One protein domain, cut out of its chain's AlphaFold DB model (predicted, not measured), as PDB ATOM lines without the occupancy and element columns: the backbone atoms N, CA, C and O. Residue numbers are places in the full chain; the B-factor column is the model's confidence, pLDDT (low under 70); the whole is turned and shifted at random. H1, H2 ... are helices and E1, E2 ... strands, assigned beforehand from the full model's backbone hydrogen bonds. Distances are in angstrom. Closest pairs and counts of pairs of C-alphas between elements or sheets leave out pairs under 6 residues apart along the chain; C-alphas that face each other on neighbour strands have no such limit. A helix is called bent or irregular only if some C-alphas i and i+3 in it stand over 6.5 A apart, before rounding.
ATOM      1  N   ILE A  18     190.324 216.346 164.556       90.56
ATOM      2  CA  ILE A  18     191.584 216.476 163.801       90.56
ATOM      3  C   ILE A  18     192.342 217.792 164.053       90.56
ATOM      4  O   ILE A  18     193.480 217.932 163.611       90.56
ATOM      5  N   TRP A  19     191.725 218.771 164.723       93.19
ATOM      6  CA  TRP A  19     192.333 220.070 165.025       93.19
ATOM      7  C   TRP A  19     191.803 220.643 166.345       93.19
ATOM      8  O   TRP A  19     190.617 220.532 166.641       93.19
ATOM      9  N   MET A  20     192.660 221.315 167.116       94.62
ATOM     10  CA  MET A  20     192.296 221.954 168.384       94.62
ATOM     11  C   MET A  20     192.909 223.360 168.478       94.62
ATOM     12  O   MET A  20     194.098 223.515 168.184       94.62
ATOM     13  N   PRO A  21     192.151 224.385 168.921       93.69
ATOM     14  CA  PRO A  21     192.714 225.696 169.207       93.69
ATOM     15  C   PRO A  21     193.521 225.666 170.507       93.69
ATOM     16  O   PRO A  21     193.042 225.192 171.535       93.69
ATOM     17  N   ILE A  22     194.718 226.250 170.485       93.62
ATOM     18  CA  ILE A  22     195.499 226.531 171.693       93.62
ATOM     19  C   ILE A  22     195.754 228.033 171.749       93.62
ATOM     20  O   ILE A  22     196.463 228.593 170.914       93.62
ATOM     21  N   TYR A  23     195.172 228.691 172.749       93.00
ATOM     22  CA  TYR A  23     195.432 230.098 173.028       93.00
ATOM     23  C   TYR A  23     196.711 230.208 173.854       93.00
ATOM     24  O   TYR A  23     196.725 229.809 175.017       93.00
ATOM     25  N   ILE A  24     197.775 230.732 173.242       94.62
ATOM     26  CA  ILE A  24     199.127 230.739 173.822       94.62
ATOM     27  C   ILE A  24     199.176 231.464 175.170       94.62
ATOM     28  O   ILE A  24     199.754 230.935 176.111       94.62
ATOM     29  N   ASP A  25     198.517 232.618 175.285       94.69
ATOM     30  CA  ASP A  25     198.481 233.396 176.530       94.69
ATOM     31  C   ASP A  25     197.850 232.596 177.683       94.69
ATOM     32  O   ASP A  25     198.476 232.349 178.712       94.69
ATOM     33  N   ASN A  26     196.657 232.038 177.446       91.94
ATOM     34  CA  ASN A  26     195.978 231.173 178.413       91.94
ATOM     35  C   ASN A  26     196.803 229.927 178.762       91.94
ATOM     36  O   ASN A  26     196.815 229.495 179.915       91.94
ATOM     37  N   PHE A  27     197.465 229.330 177.769       93.19
ATOM     38  CA  PHE A  27     198.293 228.145 177.964       93.19
ATOM     39  C   PHE A  27     199.491 228.449 178.868       93.19
ATOM     40  O   PHE A  27     199.702 227.742 179.854       93.19
ATOM     41  N   ILE A  28     200.229 229.526 178.593       94.00
ATOM     42  CA  ILE A  28     201.374 229.954 179.406       94.00
ATOM     43  C   ILE A  28     200.912 230.336 180.814       94.00
ATOM     44  O   ILE A  28     201.466 229.827 181.787       94.00
ATOM     45  N   ALA A  29     199.862 231.152 180.941       93.31
ATOM     46  CA  ALA A  29     199.324 231.567 182.235       93.31
ATOM     47  C   ALA A  29     198.933 230.370 183.120       93.31
ATOM     48  O   ALA A  29     199.205 230.364 184.322       93.31
ATOM     49  N   SER A  30     198.347 229.330 182.517       89.38
ATOM     50  CA  SER A  30     197.938 228.112 183.229       89.38
ATOM     51  C   SER A  30     199.128 227.223 183.608       89.38
ATOM     52  O   SER A  30     199.098 226.559 184.639       89.38
ATOM     53  N   THR A  31     200.186 227.200 182.795       94.69
ATOM     54  CA  THR A  31     201.284 226.225 182.920       94.69
ATOM     55  C   THR A  31     202.582 226.799 183.490       94.69
ATOM     56  O   THR A  31     203.536 226.052 183.681       94.69
ATOM     57  N   ILE A  32     202.627 228.088 183.840       93.69
ATOM     58  CA  ILE A  32     203.859 228.791 184.247       93.69
ATOM     59  C   ILE A  32     204.608 228.157 185.433       93.69
ATOM     60  O   ILE A  32     205.822 228.297 185.542       93.69
ATOM     61  N   ARG A  33     203.904 227.453 186.330       93.31
ATOM     62  CA  ARG A  33     204.497 226.770 187.498       93.31
ATOM     63  C   ARG A  33     204.763 225.277 187.277       93.31
ATOM     64  O   ARG A  33     205.131 224.589 188.223       93.31
ATOM     65  N   LEU A  34     204.545 224.766 186.066       96.50
ATOM     66  CA  LEU A  34     204.773 223.364 185.732       96.50
ATOM     67  C   LEU A  34     206.198 223.136 185.237       96.50
ATOM     68  O   LEU A  34     206.791 223.962 184.545       96.50
ATOM     69  N   THR A  35     206.737 221.962 185.551       97.00
ATOM     70  CA  THR A  35     207.979 221.487 184.933       97.00
ATOM     71  C   THR A  35     207.744 221.104 183.465       97.00
ATOM     72  O   THR A  35     206.616 220.769 183.098       97.00
ATOM     73  N   PRO A  36     208.787 221.045 182.614       96.88
ATOM     74  CA  PRO A  36     208.632 220.630 181.215       96.88
ATOM     75  C   PRO A  36     207.935 219.270 181.044       96.88
ATOM     76  O   PRO A  36     207.114 219.097 180.145       96.88
ATOM     77  N   GLN A  37     208.206 218.321 181.944       96.88
ATOM     78  CA  GLN A  37     207.544 217.017 181.961       96.88
ATOM     79  C   GLN A  37     206.044 217.138 182.249       96.88
ATOM     80  O   GLN A  37     205.233 216.526 181.558       96.88
ATOM     81  N   GLN A  38     205.668 217.942 183.243       97.44
ATOM     82  CA  GLN A  38     204.266 218.175 183.598       97.44
ATOM     83  C   GLN A  38     203.519 218.927 182.495       97.44
ATOM     84  O   GLN A  38     202.367 218.606 182.222       97.44
ATOM     85  N   ILE A  39     204.183 219.868 181.813       97.38
ATOM     86  CA  ILE A  39     203.640 220.535 180.623       97.38
ATOM     87  C   ILE A  39     203.357 219.502 179.527       97.38
ATOM     88  O   ILE A  39     202.257 219.477 178.976       97.38
ATOM     89  N   GLY A  40     204.314 218.614 179.236       97.00
ATOM     90  CA  GLY A  40     204.136 217.542 178.253       97.00
ATOM     91  C   GLY A  40     202.988 216.594 178.614       97.00
ATOM     92  O   GLY A  40     202.142 216.297 177.772       97.00
ATOM     93  N   ALA A  41     202.912 216.178 179.879       97.88
ATOM     94  CA  ALA A  41     201.823 215.349 180.387       97.88
ATOM     95  C   ALA A  41     200.460 216.041 180.244       97.88
ATOM     96  O   ALA A  41     199.510 215.437 179.749       97.88
ATOM     97  N   TYR A  42     200.377 217.316 180.624       96.88
ATOM     98  CA  TYR A  42     199.163 218.113 180.496       96.88
ATOM     99  C   TYR A  42     198.710 218.224 179.035       96.88
ATOM    100  O   TYR A  42     197.553 217.934 178.746       96.88
ATOM    101  N   ILE A  43     199.612 218.552 178.099       97.00
ATOM    102  CA  ILE A  43     199.285 218.619 176.663       97.00
ATOM    103  C   ILE A  43     198.748 217.273 176.160       97.00
ATOM    104  O   ILE A  43     197.737 217.245 175.462       97.00
ATOM    105  N   LEU A  44     199.394 216.156 176.512       97.88
ATOM    106  CA  LEU A  44     198.958 214.826 176.075       97.88
ATOM    107  C   LEU A  44     197.554 214.481 176.592       97.88
ATOM    108  O   LEU A  44     196.735 213.972 175.829       97.88
ATOM    109  N   LEU A  45     197.252 214.820 177.847       97.75
ATOM    110  CA  LEU A  45     195.917 214.644 178.425       97.75
ATOM    111  C   LEU A  45     194.879 215.546 177.760       97.75
ATOM    112  O   LEU A  45     193.777 215.090 177.475       97.75
ATOM    113  N   VAL A  46     195.216 216.804 177.470       96.81
ATOM    114  CA  VAL A  46     194.325 217.717 176.739       96.81
ATOM    115  C   VAL A  46     194.025 217.174 175.339       96.81
ATOM    116  O   VAL A  46     192.869 217.183 174.922       96.81
ATOM    117  N   CYS A  47     195.026 216.649 174.628       96.56
ATOM    118  CA  CYS A  47     194.845 216.037 173.310       96.56
ATOM    119  C   CYS A  47     193.946 214.791 173.355       96.56
ATOM    120  O   CYS A  47     193.074 214.635 172.499       96.56
ATOM    121  N   ASP A  48     194.139 213.906 174.338       97.06
ATOM    122  CA  ASP A  48     193.283 212.726 174.507       97.06
ATOM    123  C   ASP A  48     191.849 213.128 174.887       97.06
ATOM    124  O   ASP A  48     190.887 212.690 174.253       97.06
ATOM    125  N   TYR A  49     191.705 214.081 175.814       96.94
ATOM    126  CA  TYR A  49     190.415 214.655 176.187       96.94
ATOM    127  C   TYR A  49     189.703 215.278 174.983       96.94
ATOM    128  O   TYR A  49     188.507 215.066 174.795       96.94
ATOM    129  N   TRP A  50     190.415 216.015 174.126       96.12
ATOM    130  CA  TRP A  50     189.831 216.630 172.934       96.12
ATOM    131  C   TRP A  50     189.216 215.595 171.995       96.12
ATOM    132  O   TRP A  50     188.168 215.840 171.395       96.12
ATOM    133  N   ARG A  51     189.824 214.411 171.894       93.50
ATOM    134  CA  ARG A  51     189.317 213.313 171.065       93.50
ATOM    135  C   ARG A  51     188.171 212.564 171.745       93.50
ATOM    136  O   ARG A  51     187.163 212.306 171.094       93.50
ATOM    137  N   ASN A  52     188.288 212.290 173.044       92.50
ATOM    138  CA  ASN A  52     187.424 211.341 173.758       92.50
ATOM    139  C   ASN A  52     186.370 211.987 174.687       92.50
ATOM    140  O   ASN A  52     185.497 211.293 175.204       92.50
ATOM    141  N   ASN A  53     186.415 213.305 174.911       91.88
ATOM    142  CA  ASN A  53     185.561 214.091 175.831       91.88
ATOM    143  C   ASN A  53     185.634 213.692 177.320       91.88
ATOM    144  O   ASN A  53     184.793 214.088 178.137       91.88
ATOM    145  N   SER A  54     186.580 212.836 177.690       92.38
ATOM    146  CA  SER A  54     186.832 212.439 179.071       92.38
ATOM    147  C   SER A  54     188.181 211.749 179.172       92.38
ATOM    148  O   SER A  54     188.665 211.208 178.180       92.38
ATOM    149  N   LEU A  55     188.751 211.742 180.375       96.88
ATOM    150  CA  LEU A  55     189.910 210.915 180.699       96.88
ATOM    151  C   LEU A  55     189.524 209.896 181.775       96.88
ATOM    152  O   LEU A  55     188.730 210.228 182.661       96.88
ATOM    153  N   PRO A  56     190.074 208.676 181.742       96.88
ATOM    154  CA  PRO A  56     189.861 207.699 182.801       96.88
ATOM    155  C   PRO A  56     190.545 208.153 184.097       96.88
ATOM    156  O   PRO A  56     191.704 208.550 184.085       96.88
ATOM    157  N   ASN A  57     189.864 208.037 185.235       96.62
ATOM    158  CA  ASN A  57     190.459 208.240 186.559       96.62
ATOM    159  C   ASN A  57     191.212 206.976 187.020       96.62
ATOM    160  O   ASN A  57     190.905 206.403 188.064       96.62
ATOM    161  N   ASP A  58     192.153 206.511 186.202       96.69
ATOM    162  CA  ASP A  58     192.987 205.341 186.465       96.69
ATOM    163  C   ASP A  58     194.454 205.672 186.185       96.69
ATOM    164  O   ASP A  58     194.806 206.153 185.107       96.69
ATOM    165  N   ASP A  59     195.327 205.410 187.156       97.44
ATOM    166  CA  ASP A  59     196.735 205.798 187.065       97.44
ATOM    167  C   ASP A  59     197.490 205.047 185.973       97.44
ATOM    168  O   ASP A  59     198.420 205.606 185.394       97.44
ATOM    169  N   ALA A  60     197.124 203.794 185.688       97.62
ATOM    170  CA  ALA A  60     197.769 203.036 184.626       97.62
ATOM    171  C   ALA A  60     197.383 203.604 183.255       97.62
ATOM    172  O   ALA A  60     198.263 203.853 182.432       97.62
ATOM    173  N   ALA A  61     196.101 203.895 183.033       97.56
ATOM    174  CA  ALA A  61     195.624 204.521 181.805       97.56
ATOM    175  C   ALA A  61     196.217 205.926 181.601       97.56
ATOM    176  O   ALA A  61     196.753 206.220 180.534       97.56
ATOM    177  N   LEU A  62     196.199 206.778 182.630       98.00
ATOM    178  CA  LEU A  62     196.761 208.131 182.552       98.00
ATOM    179  C   LEU A  62     198.284 208.109 182.347       98.00
ATOM    180  O   LEU A  62     198.816 208.906 181.573       98.00
ATOM    181  N   SER A  63     198.988 207.157 182.966       98.06
ATOM    182  CA  SER A  63     200.416 206.906 182.726       98.06
ATOM    183  C   SER A  63     200.698 206.544 181.261       98.06
ATOM    184  O   SER A  63     201.653 207.062 180.681       98.06
ATOM    185  N   GLN A  64     199.853 205.723 180.629       98.00
ATOM    186  CA  GLN A  64     199.986 205.384 179.206       98.00
ATOM    187  C   GLN A  64     199.710 206.587 178.295       98.00
ATOM    188  O   GLN A  64     200.487 206.846 177.376       98.00
ATOM    189  N   ILE A  65     198.654 207.360 178.575       97.94
ATOM    190  CA  ILE A  65     198.304 208.562 177.796       97.94
ATOM    191  C   ILE A  65     199.442 209.590 177.853       97.94
ATOM    192  O   ILE A  65     199.870 210.119 176.828       97.94
ATOM    193  N   THR A  66     199.972 209.838 179.051       98.06
ATOM    194  CA  THR A  66     201.047 210.817 179.287       98.06
ATOM    195  C   THR A  66     202.429 210.308 178.903       98.06
ATOM    196  O   THR A  66     203.365 211.100 178.823       98.06
ATOM    197  N   ARG A  67     202.573 208.999 178.651       97.75
ATOM    198  CA  ARG A  67     203.849 208.321 178.369       97.75
ATOM    199  C   ARG A  67     204.876 208.471 179.496       97.75
ATOM    200  O   ARG A  67     206.080 208.377 179.264       97.75
ATOM    201  N   ILE A  68     204.407 208.688 180.722       97.81
ATOM    202  CA  ILE A  68     205.245 208.798 181.916       97.81
ATOM    203  C   ILE A  68     205.163 207.477 182.681       97.81
ATOM    204  O   ILE A  68     204.054 207.008 182.932       97.81
ATOM    205  N   PRO A  69     206.286 206.879 183.122       97.75
ATOM    206  CA  PRO A  69     206.260 205.672 183.946       97.75
ATOM    207  C   PRO A  69     205.376 205.836 185.187       97.75
ATOM    208  O   PRO A  69     205.462 206.851 185.876       97.75
ATOM    209  N   ILE A  70     204.586 204.816 185.533       97.69
ATOM    210  CA  ILE A  70     203.534 204.915 186.563       97.69
ATOM    211  C   ILE A  70     204.013 205.473 187.914       97.69
ATOM    212  O   ILE A  70     203.307 206.240 188.562       97.69
ATOM    213  N   LYS A  71     205.239 205.135 188.335       97.12
ATOM    214  CA  LYS A  71     205.837 205.655 189.578       97.12
ATOM    215  C   LYS A  71     206.031 207.170 189.538       97.12
ATOM    216  O   LYS A  71     205.866 207.829 190.558       97.12
ATOM    217  N   GLN A  72     206.416 207.695 188.381       96.94
ATOM    218  CA  GLN A  72     206.628 209.119 188.174       96.94
ATOM    219  C   GLN A  72     205.296 209.834 187.920       96.94
ATOM    220  O   GLN A  72     205.058 210.874 188.524       96.94
ATOM    221  N   TRP A  73     204.386 209.220 187.153       97.69
ATOM    222  CA  TRP A  73     203.026 209.726 186.951       97.69
ATOM    223  C   TRP A  73     202.325 209.990 188.285       97.69
ATOM    224  O   TRP A  73     201.773 211.061 188.475       97.69
ATOM    225  N   LYS A  74     202.414 209.068 189.252       96.75
ATOM    226  CA  LYS A  74     201.800 209.253 190.577       96.75
ATOM    227  C   LYS A  74     202.267 210.515 191.312       96.75
ATOM    228  O   LYS A  74     201.488 211.067 192.078       96.75
ATOM    229  N   LYS A  75     203.500 210.975 191.073       96.38
ATOM    230  CA  LYS A  75     204.019 212.232 191.639       96.38
ATOM    231  C   LYS A  75     203.457 213.448 190.905       96.38
ATOM    232  O   LYS A  75     203.094 214.432 191.533       96.38
ATOM    233  N   ASP A  76     203.366 213.368 189.580       96.75
ATOM    234  CA  ASP A  76     202.868 214.466 188.745       96.75
ATOM    235  C   ASP A  76     201.336 214.572 188.748       96.75
ATOM    236  O   ASP A  76     200.780 215.640 188.496       96.75
ATOM    237  N   ARG A  77     200.636 213.482 189.074       96.38
ATOM    238  CA  ARG A  77     199.174 213.408 189.112       96.38
ATOM    239  C   ARG A  77     198.581 214.466 190.023       96.38
ATOM    240  O   ARG A  77     197.572 215.052 189.657       96.38
ATOM    241  N   GLU A  78     199.176 214.695 191.191       94.69
ATOM    242  CA  GLU A  78     198.652 215.644 192.174       94.69
ATOM    243  C   GLU A  78     198.506 217.039 191.557       94.69
ATOM    244  O   GLU A  78     197.395 217.565 191.493       94.69
ATOM    245  N   ILE A  79     199.582 217.579 190.980       95.81
ATOM    246  CA  ILE A  79     199.562 218.909 190.366       95.81
ATOM    247  C   ILE A  79     198.748 218.939 189.065       95.81
ATOM    248  O   ILE A  79     197.990 219.880 188.840       95.81
ATOM    249  N   ILE A  80     198.832 217.898 188.230       96.75
ATOM    250  CA  ILE A  80     198.117 217.850 186.945       96.75
ATOM    251  C   ILE A  80     196.605 217.705 187.147       96.75
ATOM    252  O   ILE A  80     195.820 218.279 186.396       96.75
ATOM    253  N   SER A  81     196.177 216.969 188.172       96.12
ATOM    254  CA  SER A  81     194.756 216.772 188.454       96.12
ATOM    255  C   SER A  81     194.027 218.078 188.769       96.12
ATOM    256  O   SER A  81     192.840 218.178 188.490       96.12
ATOM    257  N   THR A  82     194.736 219.110 189.247       95.31
ATOM    258  CA  THR A  82     194.150 220.429 189.555       95.31
ATOM    259  C   THR A  82     193.601 221.169 188.330       95.31
ATOM    260  O   THR A  82     192.768 222.060 188.474       95.31
ATOM    261  N   PHE A  83     194.021 220.781 187.120       94.88
ATOM    262  CA  PHE A  83     193.515 221.327 185.856       94.88
ATOM    263  C   PHE A  83     192.203 220.678 185.388       94.88
ATOM    264  O   PHE A  83     191.638 221.098 184.375       94.88
ATOM    265  N   PHE A  84     191.724 219.654 186.100       96.25
ATOM    266  CA  PHE A  84     190.536 218.886 185.752       96.25
ATOM    267  C   PHE A  84     189.594 218.741 186.951       96.25
ATOM    268  O   PHE A  84     189.989 218.782 188.112       96.25
ATOM    269  N   THR A  85     188.317 218.521 186.664       96.44
ATOM    270  CA  THR A  85     187.314 218.124 187.650       96.44
ATOM    271  C   THR A  85     187.208 216.605 187.646       96.44
ATOM    272  O   THR A  85     186.967 216.003 186.601       96.44
ATOM    273  N   ILE A  86     187.404 215.965 188.797       96.06
ATOM    274  CA  ILE A  86     187.302 214.506 188.918       96.06
ATOM    275  C   ILE A  86     185.877 214.142 189.338       96.06
ATOM    276  O   ILE A  86     185.466 214.403 190.466       96.06
ATOM    277  N   GLU A  87     185.142 213.498 188.438       94.00
ATOM    278  CA  GLU A  87     183.767 213.043 188.638       94.00
ATOM    279  C   GLU A  87     183.736 211.510 188.642       94.00
ATOM    280  O   GLU A  87     183.649 210.841 187.607       94.00
ATOM    281  N   GLY A  88     183.868 210.926 189.835       93.12
ATOM    282  CA  GLY A  88     183.907 209.476 190.018       93.12
ATOM    283  C   GLY A  88     185.068 208.826 189.258       93.12
ATOM    284  O   GLY A  88     186.228 208.926 189.659       93.12
ATOM    285  N   LYS A  89     184.750 208.127 188.161       95.00
ATOM    286  CA  LYS A  89     185.722 207.394 187.330       95.00
ATOM    287  C   LYS A  89     186.280 208.203 186.159       95.00
ATOM    288  O   LYS A  89     187.075 207.657 185.400       95.00
ATOM    289  N   LEU A  90     185.877 209.461 185.991       96.75
ATOM    290  CA  LEU A  90     186.274 210.280 184.847       96.75
ATOM    291  C   LEU A  90     186.853 211.618 185.292       96.75
ATOM    292  O   LEU A  90     186.443 212.176 186.307       96.75
ATOM    293  N   TRP A  91     187.794 212.146 184.515       97.62
ATOM    294  CA  TRP A  91     188.196 213.546 184.602       97.62
ATOM    295  C   TRP A  91     187.491 214.345 183.504       97.62
ATOM    296  O   TRP A  91     187.351 213.880 182.366       97.62
ATOM    297  N   LYS A  92     187.053 215.546 183.873       97.12
ATOM    298  CA  LYS A  92     186.278 216.498 183.079       97.12
ATOM    299  C   LYS A  92     186.952 217.861 183.057       97.12
ATOM    300  O   LYS A  92     187.724 218.196 183.951       97.12
ATOM    301  N   SER A  93     186.683 218.645 182.021       95.94
ATOM    302  CA  SER A  93     187.175 220.018 181.931       95.94
ATOM    303  C   SER A  93     186.146 220.906 181.250       95.94
ATOM    304  O   SER A  93     186.004 220.897 180.029       95.94
ATOM    305  N   THR A  94     185.489 221.744 182.052       94.25
ATOM    306  CA  THR A  94     184.525 222.747 181.575       94.25
ATOM    307  C   THR A  94     185.139 223.683 180.538       94.25
ATOM    308  O   THR A  94     184.480 224.066 179.571       94.25
TER     309      THR A  94
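Overview. This is residues 18 to 94 of the 143 residues of the protein "Uncharacterized protein YdaU (DUF1376 family)" of Aquitalea magnusonii (UniProt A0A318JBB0). A long helix, H2, runs through the middle, with H3 and H4 packed on it so that these three helices cross one another nearly at right angles. The short helix H1 lies on the side of H2 away from H3, and a small two-strand hairpin, E1 and E2, is tied by a short pairing to residues 55 to 56, in the link after H2. The printed part has 77 residues, with four named helices and then two named strands in the order H1 H2 H3 H4 E1 E2; the sheet, E1 - E2, is antiparallel, and the class is mostly helix. The whole is compact, with a radius of gyration of the C-alphas of 11.9 A, and rounded, spanning 31 by 25 by 22 A.

Arrangement. Look first at E1, residues 85 to 87, and E2, residues 90 to 92, a hairpin of antiparallel strands whose directions stand at 145 degrees. Their C-alphas 86 and 91 face each other at 4.5 A, and N 85 and O 92 are within hydrogen-bond range at 2.8 A, as are N 87 and O 90 at 2.8 A. Residues 55 to 56 pair antiparallel with residues 90 to 91 of E2. E2 is only just apart from H2, residues 36 to 52, with 8.2 A at the closest. H2 touches H3, residues 59 to 66, about perpendicular at 83 degrees; the closest C-alphas are those of Ala 41 and Thr 66, 4.7 A apart. With residues 38 to 42 alone, H2 touches residues 76 to 80 of H4, which is residues 70 to 81; the closest C-alphas are those of Gln 38 and Asp 76, 6.5 A apart, and the lines stand about perpendicular at 76 degrees. H4 touches H3 with residues 70 to 74 alone, about perpendicular at 80 degrees, the C-alphas of Ser 63 and Ile 70 being closest at 5.3 A. The helix packing is mostly crossed, with no touching pair at a shallow tilt. H1, residues 24 to 31, is close to H2 but not clearly touching, with the C-alphas of Thr 31 and Ile 39 at 6.6 A; it is apart from H3 and H4. Every O i to N i+4 pair is within hydrogen-bond range in H1, H2 and H3, and 5 of 8 are in H4.

Along the chain. Find C-alpha 36 at (208.632, 220.630, 181.215); from there H2 runs 24.3 A to C-alpha 52 at (187.424, 211.341, 173.758). H4 covers 14.9 A and is neither bent nor irregular, but only just: C-alphas 75 and 78 are 6.4 A apart. H1 begins at C-alpha 24, (199.127, 230.739, 173.822), and spans 10.4 A; H3 spans 10.2 A. E1 spans 6.3 A, and E2 spans 6.5 A to C-alpha 92 at (186.278, 216.498, 183.079).

Size, cuts and confidence. The C-alphas farthest apart are those of Asp 25 and Lys 71, at 31.5 A. Residues 21 to 26, of which 24 to 26 belong to H1, stand free. The link from H2 to H3 is short, the other links between named elements are tight, and the printed part has no cut. The mean pLDDT of the printed part is 95.8, and no printed residue is under 70.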